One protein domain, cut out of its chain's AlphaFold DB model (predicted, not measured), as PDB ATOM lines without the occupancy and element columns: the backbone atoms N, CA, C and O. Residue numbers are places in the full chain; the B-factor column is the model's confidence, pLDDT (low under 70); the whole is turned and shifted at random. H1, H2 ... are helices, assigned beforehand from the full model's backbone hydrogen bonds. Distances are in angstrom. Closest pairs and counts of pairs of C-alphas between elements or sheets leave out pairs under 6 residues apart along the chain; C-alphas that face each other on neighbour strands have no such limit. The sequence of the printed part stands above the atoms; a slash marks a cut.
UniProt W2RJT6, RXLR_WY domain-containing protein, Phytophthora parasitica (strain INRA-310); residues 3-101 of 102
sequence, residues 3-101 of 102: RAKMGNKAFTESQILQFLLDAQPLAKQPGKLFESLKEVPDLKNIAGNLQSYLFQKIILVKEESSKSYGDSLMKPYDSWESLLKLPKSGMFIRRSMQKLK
ATOM      1  N   ARG A   3       1.680 -17.289 -67.658       76.50
ATOM      2  CA  ARG A   3       2.019 -16.238 -68.645       76.50
ATOM      3  C   ARG A   3       1.226 -14.941 -68.450       76.50
ATOM      4  O   ARG A   3       1.766 -13.869 -68.684       76.50
ATOM      5  N   ALA A   4      -0.013 -15.025 -67.960       78.25
ATOM      6  CA  ALA A   4      -0.807 -13.840 -67.626       78.25
ATOM      7  C   ALA A   4      -0.232 -13.084 -66.415       78.25
ATOM      8  O   ALA A   4      -0.399 -11.877 -66.316       78.25
ATOM      9  N   LYS A   5       0.474 -13.787 -65.515       84.19
ATOM     10  CA  LYS A   5       1.120 -13.203 -64.330       84.19
ATOM     11  C   LYS A   5       2.547 -12.711 -64.606       84.19
ATOM     12  O   LYS A   5       2.942 -11.683 -64.074       84.19
ATOM     13  N   MET A   6       3.313 -13.440 -65.419       83.38
ATOM     14  CA  MET A   6       4.756 -13.215 -65.627       83.38
ATOM     15  C   MET A   6       5.092 -12.565 -66.981       83.38
ATOM     16  O   MET A   6       6.249 -12.267 -67.267       83.38
ATOM     17  N   GLY A   7       4.086 -12.356 -67.832       79.38
ATOM     18  CA  GLY A   7       4.242 -11.832 -69.183       79.38
ATOM     19  C   GLY A   7       4.575 -12.906 -70.225       79.38
ATOM     20  O   GLY A   7       5.134 -13.969 -69.944       79.38
ATOM     21  N   ASN A   8       4.263 -12.596 -71.485       72.19
ATOM     22  CA  ASN A   8       4.367 -13.538 -72.607       72.19
ATOM     23  C   ASN A   8       5.800 -13.995 -72.922       72.19
ATOM     24  O   ASN A   8       5.966 -15.014 -73.593       72.19
ATOM     25  N   LYS A   9       6.812 -13.265 -72.433       77.44
ATOM     26  CA  LYS A   9       8.241 -13.568 -72.614       77.44
ATOM     27  C   LYS A   9       8.787 -14.583 -71.601       77.44
ATOM     28  O   LYS A   9       9.856 -15.123 -71.843       77.44
ATOM     29  N   ALA A  10       8.079 -14.844 -70.498       81.06
ATOM     30  CA  ALA A  10       8.551 -15.751 -69.447       81.06
ATOM     31  C   ALA A  10       8.566 -17.227 -69.884       81.06
ATOM     32  O   ALA A  10       9.354 -18.013 -69.374       81.06
ATOM     33  N   PHE A  11       7.684 -17.597 -70.816       82.00
ATOM     34  CA  PHE A  11       7.667 -18.911 -71.452       82.00
ATOM     35  C   PHE A  11       7.135 -18.742 -72.877       82.00
ATOM     36  O   PHE A  11       5.930 -18.566 -73.080       82.00
ATOM     37  N   THR A  12       8.047 -18.657 -73.845       82.31
ATOM     38  CA  THR A  12       7.721 -18.321 -75.239       82.31
ATOM     39  C   THR A  12       7.107 -19.507 -75.977       82.31
ATOM     40  O   THR A  12       7.304 -20.663 -75.609       82.31
ATOM     41  N   GLU A  13       6.408 -19.245 -77.082       80.19
ATOM     42  CA  GLU A  13       5.855 -20.292 -77.950       80.19
ATOM     43  C   GLU A  13       6.941 -21.257 -78.451       80.19
ATOM     44  O   GLU A  13       6.711 -22.458 -78.529       80.19
ATOM     45  N   SER A  14       8.149 -20.762 -78.735       77.12
ATOM     46  CA  SER A  14       9.276 -21.611 -79.132       77.12
ATOM     47  C   SER A  14       9.753 -22.537 -78.008       77.12
ATOM     48  O   SER A  14      10.063 -23.695 -78.280       77.12
ATOM     49  N   GLN A  15       9.789 -22.054 -76.761       84.12
ATOM     50  CA  GLN A  15      10.146 -22.860 -75.590       84.12
ATOM     51  C   GLN A  15       9.072 -23.905 -75.289       84.12
ATOM     52  O   GLN A  15       9.407 -25.059 -75.040       84.12
ATOM     53  N   ILE A  16       7.794 -23.525 -75.382       84.69
ATOM     54  CA  ILE A  16       6.667 -24.454 -75.243       84.69
ATOM     55  C   ILE A  16       6.763 -25.548 -76.307       84.69
ATOM     56  O   ILE A  16       6.661 -26.728 -75.983       84.69
ATOM     57  N   LEU A  17       6.988 -25.173 -77.570       80.56
ATOM     58  CA  LEU A  17       7.108 -26.147 -78.647       80.56
ATOM     59  C   LEU A  17       8.280 -27.093 -78.395       80.56
ATOM     60  O   LEU A  17       8.096 -28.298 -78.489       80.56
ATOM     61  N   GLN A  18       9.462 -26.575 -78.057       83.06
ATOM     62  CA  GLN A  18      10.627 -27.420 -77.796       83.06
ATOM     63  C   GLN A  18      10.380 -28.382 -76.627       83.06
ATOM     64  O   GLN A  18      10.615 -29.573 -76.782       83.06
ATOM     65  N   PHE A  19       9.792 -27.903 -75.530       85.62
ATOM     66  CA  PHE A  19       9.406 -28.747 -74.400       85.62
ATOM     67  C   PHE A  19       8.462 -29.888 -74.812       85.62
ATOM     68  O   PHE A  19       8.662 -31.034 -74.420       85.62
ATOM     69  N   LEU A  20       7.451 -29.595 -75.639       80.81
ATOM     70  CA  LEU A  20       6.525 -30.613 -76.145       80.81
ATOM     71  C   LEU A  20       7.228 -31.634 -77.049       80.81
ATOM     72  O   LEU A  20       6.928 -32.822 -76.969       80.81
ATOM     73  N   LEU A  21       8.164 -31.181 -77.885       77.81
ATOM     74  CA  LEU A  21       8.964 -32.047 -78.755       77.81
ATOM     75  C   LEU A  21       9.890 -32.975 -77.965       77.81
ATOM     76  O   LEU A  21      10.076 -34.123 -78.370       77.81
ATOM     77  N   ASP A  22      10.453 -32.478 -76.863       81.12
ATOM     78  CA  ASP A  22      11.338 -33.241 -75.982       81.12
ATOM     79  C   ASP A  22      10.546 -34.287 -75.181       81.12
ATOM     80  O   ASP A  22      10.989 -35.425 -75.031       81.12
ATOM     81  N   ALA A  23       9.349 -33.926 -74.701       79.25
ATOM     82  CA  ALA A  23       8.478 -34.824 -73.942       79.25
ATOM     83  C   ALA A  23       7.818 -35.902 -74.816       79.25
ATOM     84  O   ALA A  23       7.636 -37.041 -74.382       79.25
ATOM     85  N   GLN A  24       7.443 -35.554 -76.048       70.88
ATOM     86  CA  GLN A  24       6.855 -36.486 -76.997       70.88
ATOM     87  C   GLN A  24       7.403 -36.222 -78.404       70.88
ATOM     88  O   GLN A  24       6.955 -35.295 -79.089       70.88
ATOM     89  N   PRO A  25       8.325 -37.072 -78.890       65.56
ATOM     90  CA  PRO A  25       8.806 -36.984 -80.258       65.56
ATOM     91  C   PRO A  25       7.623 -37.038 -81.230       65.56
ATOM     92  O   PRO A  25       6.740 -37.887 -81.100       65.56
ATOM     93  N   LEU A  26       7.633 -36.151 -82.227       61.53
ATOM     94  CA  LEU A  26       6.593 -35.894 -83.246       61.53
ATOM     95  C   LEU A  26       6.038 -37.110 -84.007       61.53
ATOM     96  O   LEU A  26       5.156 -36.960 -84.851       61.53
ATOM     97  N   ALA A  27       6.545 -38.307 -83.743       55.69
ATOM     98  CA  ALA A  27       6.226 -39.540 -84.434       55.69
ATOM     99  C   ALA A  27       4.766 -40.007 -84.268       55.69
ATOM    100  O   ALA A  27       4.332 -40.856 -85.040       55.69
ATOM    101  N   LYS A  28       3.995 -39.495 -83.292       59.12
ATOM    102  CA  LYS A  28       2.700 -40.101 -82.913       59.12
ATOM    103  C   LYS A  28       1.414 -39.315 -83.202       59.12
ATOM    104  O   LYS A  28       0.373 -39.832 -82.832       59.12
ATOM    105  N   GLN A  29       1.450 -38.197 -83.943       65.31
ATOM    106  CA  GLN A  29       0.303 -37.330 -84.351       65.31
ATOM    107  C   GLN A  29       0.243 -35.982 -83.600       65.31
ATOM    108  O   GLN A  29      -0.649 -35.755 -82.784       65.31
ATOM    109  N   PRO A  30       1.150 -35.037 -83.907       68.81
ATOM    110  CA  PRO A  30       1.141 -33.698 -83.308       68.81
ATOM    111  C   PRO A  30      -0.138 -32.890 -83.574       68.81
ATOM    112  O   PRO A  30      -0.482 -32.036 -82.764       68.81
ATOM    113  N   GLY A  31      -0.861 -33.165 -84.668       70.44
ATOM    114  CA  GLY A  31      -2.126 -32.493 -84.990       70.44
ATOM    115  C   GLY A  31      -3.160 -32.616 -83.865       70.44
ATOM    116  O   GLY A  31      -3.655 -31.602 -83.386       70.44
ATOM    117  N   LYS A  32      -3.375 -33.836 -83.349       75.44
ATOM    118  CA  LYS A  32      -4.347 -34.109 -82.273       75.44
ATOM    119  C   LYS A  32      -4.020 -33.408 -80.957       75.44
ATOM    120  O   LYS A  32      -4.927 -33.010 -80.229       75.44
ATOM    121  N   LEU A  33      -2.733 -33.251 -80.642       80.00
ATOM    122  CA  LEU A  33      -2.305 -32.537 -79.438       80.00
ATOM    123  C   LEU A  33      -2.719 -31.065 -79.518       80.00
ATOM    124  O   LEU A  33      -3.355 -30.552 -78.602       80.00
ATOM    125  N   PHE A  34      -2.392 -30.389 -80.622       79.75
ATOM    126  CA  PHE A  34      -2.773 -28.987 -80.797       79.75
ATOM    127  C   PHE A  34      -4.279 -28.810 -80.942       79.75
ATOM    128  O   PHE A  34      -4.809 -27.800 -80.493       79.75
ATOM    129  N   GLU A  35      -4.968 -29.786 -81.520       77.88
ATOM    130  CA  GLU A  35      -6.424 -29.806 -81.599       77.88
ATOM    131  C   GLU A  35      -7.063 -29.848 -80.205       77.88
ATOM    132  O   GLU A  35      -7.844 -28.961 -79.874       77.88
ATOM    133  N   SER A  36      -6.611 -30.759 -79.338       81.81
ATOM    134  CA  SER A  36      -7.075 -30.843 -77.944       81.81
ATOM    135  C   SER A  36      -6.796 -29.544 -77.171       81.81
ATOM    136  O   SER A  36      -7.601 -29.086 -76.367       81.81
ATOM    137  N   LEU A  37      -5.660 -28.889 -77.444       82.44
ATOM    138  CA  LEU A  37      -5.333 -27.592 -76.843       82.44
ATOM    139  C   LEU A  37      -6.198 -26.440 -77.384       82.44
ATOM    140  O   LEU A  37      -6.349 -25.433 -76.695       82.44
ATOM    141  N   LYS A  38      -6.769 -26.553 -78.590       81.81
ATOM    142  CA  LYS A  38      -7.682 -25.539 -79.147       81.81
ATOM    143  C   LYS A  38      -9.072 -25.570 -78.525       81.81
ATOM    144  O   LYS A  38      -9.748 -24.541 -78.561       81.81
ATOM    145  N   GLU A  39      -9.480 -26.703 -77.959       84.31
ATOM    146  CA  GLU A  39     -10.754 -26.839 -77.239       84.31
ATOM    147  C   GLU A  39     -10.771 -26.023 -75.941       84.31
ATOM    148  O   GLU A  39     -11.832 -25.601 -75.485       84.31
ATOM    149  N   VAL A  40      -9.597 -25.729 -75.375       85.25
ATOM    150  CA  VAL A  40      -9.450 -24.856 -74.207       85.25
ATOM    151  C   VAL A  40      -9.364 -23.393 -74.677       85.25
ATOM    152  O   VAL A  40      -8.364 -23.021 -75.299       85.25
ATOM    153  N   PRO A  41     -10.348 -22.521 -74.361       82.19
ATOM    154  CA  PRO A  41     -10.408 -21.152 -74.892       82.19
ATOM    155  C   PRO A  41      -9.134 -20.332 -74.649       82.19
ATOM    156  O   PRO A  41      -8.636 -19.669 -75.560       82.19
ATOM    157  N   ASP A  42      -8.555 -20.453 -73.452       81.50
ATOM    158  CA  ASP A  42      -7.322 -19.761 -73.054       81.50
ATOM    159  C   ASP A  42      -6.086 -20.220 -73.845       81.50
ATOM    160  O   ASP A  42      -5.117 -19.473 -74.000       81.50
ATOM    161  N   LEU A  43      -6.104 -21.458 -74.346       81.50
ATOM    162  CA  LEU A  43      -4.985 -22.075 -75.054       81.50
ATOM    163  C   LEU A  43      -5.164 -22.047 -76.568       81.50
ATOM    164  O   LEU A  43      -4.178 -22.227 -77.278       81.50
ATOM    165  N   LYS A  44      -6.358 -21.731 -77.080       83.19
ATOM    166  CA  LYS A  44      -6.672 -21.703 -78.516       83.19
ATOM    167  C   LYS A  44      -5.664 -20.919 -79.352       83.19
ATOM    168  O   LYS A  44      -5.160 -21.421 -80.358       83.19
ATOM    169  N   ASN A  45      -5.321 -19.711 -78.909       80.88
ATOM    170  CA  ASN A  45      -4.359 -18.859 -79.613       80.88
ATOM    171  C   ASN A  45      -2.932 -19.423 -79.544       80.88
ATOM    172  O   ASN A  45      -2.195 -19.380 -80.529       80.88
ATOM    173  N   ILE A  46      -2.545 -19.985 -78.395       82.62
ATOM    174  CA  ILE A  46      -1.224 -20.596 -78.201       82.62
ATOM    175  C   ILE A  46      -1.105 -21.848 -79.074       82.62
ATOM    176  O   ILE A  46      -0.134 -21.988 -79.810       82.62
ATOM    177  N   ALA A  47      -2.112 -22.717 -79.055       82.62
ATOM    178  CA  ALA A  47      -2.172 -23.947 -79.828       82.62
ATOM    179  C   ALA A  47      -2.088 -23.688 -81.338       82.62
ATOM    180  O   ALA A  47      -1.303 -24.339 -82.026       82.62
ATOM    181  N   GLY A  48      -2.824 -22.689 -81.843       81.31
ATOM    182  CA  GLY A  48      -2.723 -22.264 -83.242       81.31
ATOM    183  C   GLY A  48      -1.313 -21.800 -83.615       81.31
ATOM    184  O   GLY A  48      -0.762 -22.239 -84.624       81.31
ATOM    185  N   ASN A  49      -0.682 -20.985 -82.764       81.56
ATOM    186  CA  ASN A  49       0.687 -20.526 -82.995       81.56
ATOM    187  C   ASN A  49       1.698 -21.685 -82.977       81.56
ATOM    188  O   ASN A  49       2.573 -21.740 -83.840       81.56
ATOM    189  N   LEU A  50       1.581 -22.619 -82.028       83.12
ATOM    190  CA  LEU A  50       2.475 -23.778 -81.922       83.12
ATOM    191  C   LEU A  50       2.368 -24.704 -83.137       83.12
ATOM    192  O   LEU A  50       3.394 -25.138 -83.661       83.12
ATOM    193  N   GLN A  51       1.149 -24.957 -83.616       80.44
ATOM    194  CA  GLN A  51       0.899 -25.763 -84.811       80.44
ATOM    195  C   GLN A  51       1.548 -25.133 -86.055       80.44
ATOM    196  O   GLN A  51       2.217 -25.824 -86.826       80.44
ATOM    197  N   SER A  52       1.440 -23.809 -86.206       78.50
ATOM    198  CA  SER A  52       2.139 -23.059 -87.254       78.50
ATOM    199  C   SER A  52       3.662 -23.125 -87.128       78.50
ATOM    200  O   SER A  52       4.355 -23.357 -88.120       78.50
ATOM    201  N   TYR A  53       4.208 -22.953 -85.921       78.88
ATOM    202  CA  TYR A  53       5.652 -23.051 -85.687       78.88
ATOM    203  C   TYR A  53       6.195 -24.442 -86.013       78.88
ATOM    204  O   TYR A  53       7.262 -24.560 -86.621       78.88
ATOM    205  N   LEU A  54       5.462 -25.492 -85.641       78.69
ATOM    206  CA  LEU A  54       5.834 -26.863 -85.960       78.69
ATOM    207  C   LEU A  54       5.891 -27.085 -87.473       78.69
ATOM    208  O   LEU A  54       6.873 -27.625 -87.985       78.69
ATOM    209  N   PHE A  55       4.862 -26.633 -88.187       76.56
ATOM    210  CA  PHE A  55       4.796 -26.743 -89.638       76.56
ATOM    211  C   PHE A  55       5.974 -26.042 -90.325       76.56
ATOM    212  O   PHE A  55       6.644 -26.633 -91.172       76.56
ATOM    213  N   GLN A  56       6.296 -24.819 -89.895       74.69
ATOM    214  CA  GLN A  56       7.461 -24.081 -90.393       74.69
ATOM    215  C   GLN A  56       8.774 -24.822 -90.109       74.69
ATOM    216  O   GLN A  56       9.608 -24.952 -91.005       74.69
ATOM    217  N   LYS A  57       8.959 -25.348 -88.889       74.81
ATOM    218  CA  LYS A  57      10.156 -26.125 -88.523       74.81
ATOM    219  C   LYS A  57      10.322 -27.343 -89.436       74.81
ATOM    220  O   LYS A  57      11.437 -27.633 -89.855       74.81
ATOM    221  N   ILE A  58       9.232 -28.014 -89.796       72.81
ATOM    222  CA  ILE A  58       9.275 -29.223 -90.627       72.81
ATOM    223  C   ILE A  58       9.524 -28.909 -92.099       72.81
ATOM    224  O   ILE A  58      10.373 -29.564 -92.695       72.81
ATOM    225  N   ILE A  59       8.908 -27.864 -92.661       71.25
ATOM    226  CA  ILE A  59       9.241 -27.403 -94.022       71.25
ATOM    227  C   ILE A  59      10.726 -27.025 -94.123       71.25
ATOM    228  O   ILE A  59      11.391 -27.343 -95.108       71.25
ATOM    229  N   LEU A  60      11.261 -26.343 -93.106       67.56
ATOM    230  CA  LEU A  60      12.664 -25.923 -93.099       67.56
ATOM    231  C   LEU A  60      13.631 -27.108 -93.011       67.56
ATOM    232  O   LEU A  60      14.654 -27.086 -93.699       67.56
ATOM    233  N   VAL A  61      13.313 -28.101 -92.175       68.81
ATOM    234  CA  VAL A  61      14.198 -29.234 -91.863       68.81
ATOM    235  C   VAL A  61      14.088 -30.369 -92.877       68.81
ATOM    236  O   VAL A  61      15.112 -30.954 -93.211       68.81
ATOM    237  N   LYS A  62      12.882 -30.717 -93.340       63.66
ATOM    238  CA  LYS A  62      12.666 -31.980 -94.055       63.66
ATOM    239  C   LYS A  62      12.556 -31.889 -95.576       63.66
ATOM    240  O   LYS A  62      12.624 -32.939 -96.192       63.66
ATOM    241  N   GLU A  63      12.362 -30.712 -96.182       59.00
ATOM    242  CA  GLU A  63      12.069 -30.590 -97.638       59.00
ATOM    243  C   GLU A  63      10.949 -31.526 -98.140       59.00
ATOM    244  O   GLU A  63      10.767 -31.739 -99.334       59.00
ATOM    245  N   GLU A  64      10.161 -32.075 -97.218       55.88
ATOM    246  CA  GLU A  64       9.035 -32.947 -97.498       55.88
ATOM    247  C   GLU A  64       7.934 -32.098 -98.127       55.88
ATOM    248  O   GLU A  64       7.828 -30.907 -97.811       55.88
ATOM    249  N   SER A  65       7.118 -32.689 -99.008       58.69
ATOM    250  CA  SER A  65       6.026 -31.970 -99.665       58.69
ATOM    251  C   SER A  65       5.117 -31.360 -98.595       58.69
ATOM    252  O   SER A  65       4.305 -32.014 -97.939       58.69
ATOM    253  N   SER A  66       5.318 -30.065 -98.380       63.53
ATOM    254  CA  SER A  66       4.700 -29.234 -97.348       63.53
ATOM    255  C   SER A  66       3.188 -29.421 -97.277       63.53
ATOM    256  O   SER A  66       2.599 -29.380 -96.202       63.53
ATOM    257  N   LYS A  67       2.585 -29.722 -98.425       65.19
ATOM    258  CA  LYS A  67       1.181 -30.067 -98.592       65.19
ATOM    259  C   LYS A  67       0.764 -31.311 -97.798       65.19
ATOM    260  O   LYS A  67      -0.111 -31.209 -96.949       65.19
ATOM    261  N   SER A  68       1.418 -32.462 -97.993       69.38
ATOM    262  CA  SER A  68       1.001 -33.727 -97.358       69.38
ATOM    263  C   SER A  68       1.119 -33.679 -95.834       69.38
ATOM    264  O   SER A  68       0.258 -34.190 -95.113       69.38
ATOM    265  N   TYR A  69       2.191 -33.069 -95.327       71.31
ATOM    266  CA  TYR A  69       2.392 -32.938 -93.886       71.31
ATOM    267  C   TYR A  69       1.465 -31.880 -93.273       71.31
ATOM    268  O   TYR A  69       0.898 -32.093 -92.201       71.31
ATOM    269  N   GLY A  70       1.261 -30.762 -93.973       69.38
ATOM    270  CA  GLY A  70       0.329 -29.716 -93.565       69.38
ATOM    271  C   GLY A  70      -1.113 -30.213 -93.493       69.38
ATOM    272  O   GLY A  70      -1.798 -29.953 -92.506       69.38
ATOM    273  N   ASP A  71      -1.541 -31.001 -94.479       70.50
ATOM    274  CA  ASP A  71      -2.861 -31.634 -94.496       70.50
ATOM    275  C   ASP A  71      -3.026 -32.618 -93.328       70.50
ATOM    276  O   ASP A  71      -4.084 -32.680 -92.709       70.50
ATOM    277  N   SER A  72      -1.976 -33.363 -92.967       71.94
ATOM    278  CA  SER A  72      -1.983 -34.237 -91.783       71.94
ATOM    279  C   SER A  72      -2.093 -33.449 -90.472       71.94
ATOM    280  O   SER A  72      -2.775 -33.878 -89.542       71.94
ATOM    281  N   LEU A  73      -1.459 -32.276 -90.397       70.25
ATOM    282  CA  LEU A  73      -1.534 -31.410 -89.224       70.25
ATOM    283  C   LEU A  73      -2.891 -30.729 -89.055       70.25
ATOM    284  O   LEU A  73      -3.237 -30.425 -87.919       70.25
ATOM    285  N   MET A  74      -3.604 -30.431 -90.143       68.38
ATOM    286  CA  MET A  74      -4.815 -29.597 -90.114       68.38
ATOM    287  C   MET A  74      -6.129 -30.374 -90.182       68.38
ATOM    288  O   MET A  74      -7.193 -29.787 -89.969       68.38
ATOM    289  N   LYS A  75      -6.080 -31.682 -90.449       63.53
ATOM    290  CA  LYS A  75      -7.277 -32.522 -90.405       63.53
ATOM    291  C   LYS A  75      -7.896 -32.492 -89.001       63.53
ATOM    292  O   LYS A  75      -7.152 -32.707 -88.047       63.53
ATOM    293  N   PRO A  76      -9.223 -32.284 -88.884       50.97
ATOM    294  CA  PRO A  76     -10.229 -32.239 -89.957       50.97
ATOM    295  C   PRO A  76     -10.697 -30.836 -90.420       50.97
ATOM    296  O   PRO A  76     -11.603 -30.779 -91.246       50.97
ATOM    297  N   TYR A  77     -10.142 -29.716 -89.937       50.78
ATOM    298  CA  TYR A  77     -10.854 -28.422 -89.983       50.78
ATOM    299  C   TYR A  77     -10.370 -27.364 -90.993       50.78
ATOM    300  O   TYR A  77     -11.178 -26.517 -91.358       50.78
ATOM    301  N   ASP A  78      -9.116 -27.365 -91.467       62.53
ATOM    302  CA  ASP A  78      -8.616 -26.265 -92.322       62.53
ATOM    303  C   ASP A  78      -7.568 -26.694 -93.372       62.53
ATOM    304  O   ASP A  78      -6.920 -27.731 -93.260       62.53
ATOM    305  N   SER A  79      -7.361 -25.859 -94.397       65.75
ATOM    306  CA  SER A  79      -6.248 -26.001 -95.354       65.75
ATOM    307  C   SER A  79      -4.912 -25.615 -94.706       65.75
ATOM    308  O   SER A  79      -4.820 -24.590 -94.021       65.75
ATOM    309  N   TRP A  80      -3.845 -26.377 -94.975       63.47
ATOM    310  CA  TRP A  80      -2.476 -26.097 -94.507       63.47
ATOM    311  C   TRP A  80      -1.973 -24.687 -94.842       63.47
ATOM    312  O   TRP A  80      -1.125 -24.145 -94.135       63.47
ATOM    313  N   GLU A  81      -2.525 -24.051 -95.875       65.19
ATOM    314  CA  GLU A  81      -2.207 -22.675 -96.263       65.19
ATOM    315  C   GLU A  81      -2.508 -21.663 -95.147       65.19
ATOM    316  O   GLU A  81      -1.833 -20.636 -95.027       65.19
ATOM    317  N   SER A  82      -3.477 -21.954 -94.275       67.75
ATOM    318  CA  SER A  82      -3.780 -21.125 -93.105       67.75
ATOM    319  C   SER A  82      -2.644 -21.132 -92.073       67.75
ATOM    320  O   SER A  82      -2.438 -20.122 -91.397       67.75
ATOM    321  N   LEU A  83      -1.833 -22.199 -92.007       65.88
ATOM    322  CA  LEU A  83      -0.655 -22.264 -91.131       65.88
ATOM    323  C   LEU A  83       0.446 -21.292 -91.561       65.88
ATOM    324  O   LEU A  83       1.227 -20.852 -90.717       65.88
ATOM    325  N   LEU A  84       0.497 -20.920 -92.846       64.44
ATOM    326  CA  LEU A  84       1.442 -19.922 -93.355       64.44
ATOM    327  C   LEU A  84       1.069 -18.491 -92.943       64.44
ATOM    328  O   LEU A  84       1.929 -17.608 -92.934       64.44
ATOM    329  N   LYS A  85      -0.201 -18.242 -92.600       64.44
ATOM    330  CA  LYS A  85      -0.714 -16.903 -92.256       64.44
ATOM    331  C   LYS A  85      -0.431 -16.508 -90.796       64.44
ATOM    332  O   LYS A  85      -0.593 -15.334 -90.448       64.44
ATOM    333  N   LEU A  86       0.017 -17.444 -89.952       58.00
ATOM    334  CA  LEU A  86       0.187 -17.282 -88.501       58.00
ATOM    335  C   LEU A  86       1.563 -17.810 -88.030       58.00
ATOM    336  O   LEU A  86       2.002 -18.838 -88.536       58.00
ATOM    337  N   PRO A  87       2.264 -17.175 -87.065       52.44
ATOM    338  CA  PRO A  87       2.208 -15.777 -86.640       52.44
ATOM    339  C   PRO A  87       3.233 -14.909 -87.397       52.44
ATOM    340  O   PRO A  87       4.420 -15.225 -87.455       52.44
ATOM    341  N   LYS A  88       2.780 -13.748 -87.896       52.19
ATOM    342  CA  LYS A  88       3.497 -12.756 -88.738       52.19
ATOM    343  C   LYS A  88       4.824 -12.190 -88.176       52.19
ATOM    344  O   LYS A  88       5.440 -11.345 -88.815       52.19
ATOM    345  N   SER A  89       5.267 -12.626 -86.996       46.06
ATOM    346  CA  SER A  89       6.358 -12.021 -86.218       46.06
ATOM    347  C   SER A  89       7.698 -12.777 -86.280       46.06
ATOM    348  O   SER A  89       8.657 -12.362 -85.631       46.06
ATOM    349  N   GLY A  90       7.806 -13.886 -87.014       48.28
ATOM    350  CA  GLY A  90       9.009 -14.728 -87.005       48.28
ATOM    351  C   GLY A  90       9.862 -14.627 -88.273       48.28
ATOM    352  O   GLY A  90       9.363 -14.842 -89.376       48.28
ATOM    353  N   MET A  91      11.179 -14.433 -88.111       49.34
ATOM    354  CA  MET A  91      12.219 -14.545 -89.158       49.34
ATOM    355  C   MET A  91      12.081 -15.823 -90.027       49.34
ATOM    356  O   MET A  91      12.467 -15.836 -91.196       49.34
ATOM    357  N   PHE A  92      11.466 -16.874 -89.477       51.75
ATOM    358  CA  PHE A  92      11.228 -18.174 -90.108       51.75
ATOM    359  C   PHE A  92      10.223 -18.159 -91.275       51.75
ATOM    360  O   PHE A  92      10.333 -19.002 -92.169       51.75
ATOM    361  N   ILE A  93       9.310 -17.179 -91.357       55.88
ATOM    362  CA  ILE A  93       8.318 -17.098 -92.450       55.88
ATOM    363  C   ILE A  93       9.001 -16.861 -93.803       55.88
ATOM    364  O   ILE A  93       8.673 -17.515 -94.793       55.88
ATOM    365  N   ARG A  94       9.995 -15.962 -93.855       53.56
ATOM    366  CA  ARG A  94      10.650 -15.572 -95.118       53.56
ATOM    367  C   ARG A  94      11.399 -16.736 -95.772       53.56
ATOM    368  O   ARG A  94      11.288 -16.916 -96.980       53.56
ATOM    369  N   ARG A  95      12.121 -17.544 -94.985       56.12
ATOM    370  CA  ARG A  95      12.870 -18.711 -95.493       56.12
ATOM    371  C   ARG A  95      11.949 -19.858 -95.906       56.12
ATOM    372  O   ARG A  95      12.175 -20.470 -96.944       56.12
ATOM    373  N   SER A  96      10.888 -20.104 -95.138       52.81
ATOM    374  CA  SER A  96       9.914 -21.158 -95.447       52.81
ATOM    375  C   SER A  96       9.173 -20.864 -96.758       52.81
ATOM    376  O   SER A  96       9.062 -21.742 -97.606       52.81
ATOM    377  N   MET A  97       8.755 -19.610 -96.990       56.16
ATOM    378  CA  MET A  97       8.105 -19.213 -98.250       56.16
ATOM    379  C   MET A  97       9.023 -19.281 -99.479       56.16
ATOM    380  O   MET A  97       8.529 -19.507-100.580       56.16
ATOM    381  N   GLN A  98      10.339 -19.099 -99.326       58.84
ATOM    382  CA  GLN A  98      11.288 -19.286-100.434       58.84
ATOM    383  C   GLN A  98      11.431 -20.760-100.829       58.84
ATOM    384  O   GLN A  98      11.539 -21.053-102.015       58.84
ATOM    385  N   LYS A  99      11.388 -21.683 -99.857       56.31
ATOM    386  CA  LYS A  99      11.455 -23.128-100.124       56.31
ATOM    387  C   LYS A  99      10.196 -23.689-100.794       56.31
ATOM    388  O   LYS A  99      10.294 -24.682-101.492       56.31
ATOM    389  N   LEU A 100       9.037 -23.050-100.617       53.66
ATOM    390  CA  LEU A 100       7.760 -23.480-101.212       53.66
ATOM    391  C   LEU A 100       7.571 -23.075-102.686       53.66
ATOM    392  O   LEU A 100       6.596 -23.491-103.301       53.66
ATOM    393  N   LYS A 101       8.443 -22.216-103.232       51.59
ATOM    394  CA  LYS A 101       8.361 -21.703-104.614       51.59
ATOM    395  C   LYS A 101       9.273 -22.436-105.611       51.59
ATOM    396  O   LYS A 101       9.293 -22.049-106.775       51.59
TER     397      LYS A 101
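This is residues 3 to 101 of the 102 residues of the protein "RXLR_WY domain-containing protein" of Phytophthora parasitica (strain INRA-310) (UniProt W2RJT6). One long helix, H4, runs through the middle of a small helical body, and five shorter helices pack round it: H3 and H5 run back along its first and second halves and meet end to end, H2 crosses its first half, H6 sits at its mid-part, and H7 stands steeply beside its last turns. A thin arm, residues 4 to 10, which takes in residues 4 to 6 of the little helix H1, sticks out from this body and adds to its length. The printed part has 99 residues with seven named helices, H1 to H7 in that order along the chain, and no named strand; its class is all helix. It is compact, with a radius of gyration of the C-alphas of 13.3 A, and only just elongated, with spans of 42 by 28 by 24 A.

H1, residues 3 to 6, touches no helix and is apart from H2, residues 13 to 23. H2 touches H4, residues 44 to 62, and of H4 residues 46 to 54 alone take part; the closest C-alphas are those of Leu 17 and Leu 50, 6.1 A apart. Their lines stand at 71 degrees, only just about perpendicular. H4 is the hub, touching five other helices. H3, residues 30 to 38, forms a helical hairpin with it, opposite ways at a shallow tilt of 18 degrees; the closest C-alphas are those of Lys 38 and Lys 44, 4.0 A apart, and of H4 residues 44 to 51 alone take part. H5, residues 66 to 74, makes a second helical hairpin with H4, opposite ways at a shallow tilt of 25 degrees; the closest C-alphas, of Ile 59 and Ser 66, are 5.9 A apart, and residues 51 to 59 of H4 alone take part. H3 and H5 touch only at their ends, where the closest C-alphas, of Gly 31 and Leu 73, are 4.4 A apart. H6, residues 81 to 84, touches H4 at residues 51 to 56 alone, the C-alphas of Ser 52 and Leu 83 being the closest at 4.8 A. H6 is close to H5 but not clearly touching, with the closest C-alphas, of Gly 70 and Leu 83, 7.9 A apart. H7, residues 92 to 99, touches residues 56 to 60 of H4 alone, the same way at a steep tilt of 42 degrees; the closest C-alphas are those of Leu 60 and Ser 96, 6.0 A apart. H5 and H7 are apart, and so are H2 and H3. In H2, H3, H4, H5 and H7 every O i to N i+4 pair is within hydrogen-bond range; H1 and H6 are too short for such a pair.

H1 begins at C-alpha 3, (2.019, -16.238, -68.645). H2 is 15.3 A from first to last C-alpha, H3 12.7 A, H5 12.0 A and H7 11.2 A; H1 measures 5.1 A and H6 5.4 A. H4, the longest with 19 residues, covers 26.9 A from C-alpha 44 at (-6.672, -21.703, -78.516) to C-alpha 62 at (12.666, -31.980, -94.055). H7 ends at C-alpha 99, (11.455, -23.128, -100.124).

The two C-alphas farthest apart are those of Lys 5 and Lys 101, 41.8 A. The printed part runs from residue 3 to residue 101 and has no cut. The links H3 to H4 and H4 to H5 are tight, the other four are short, and no link is long. The mean pLDDT of the printed part is 70.5; 44 residues are under 70, namely 25 to 30, 60 to 68, 70 and 74 to 101, and H7 has a mean of 55.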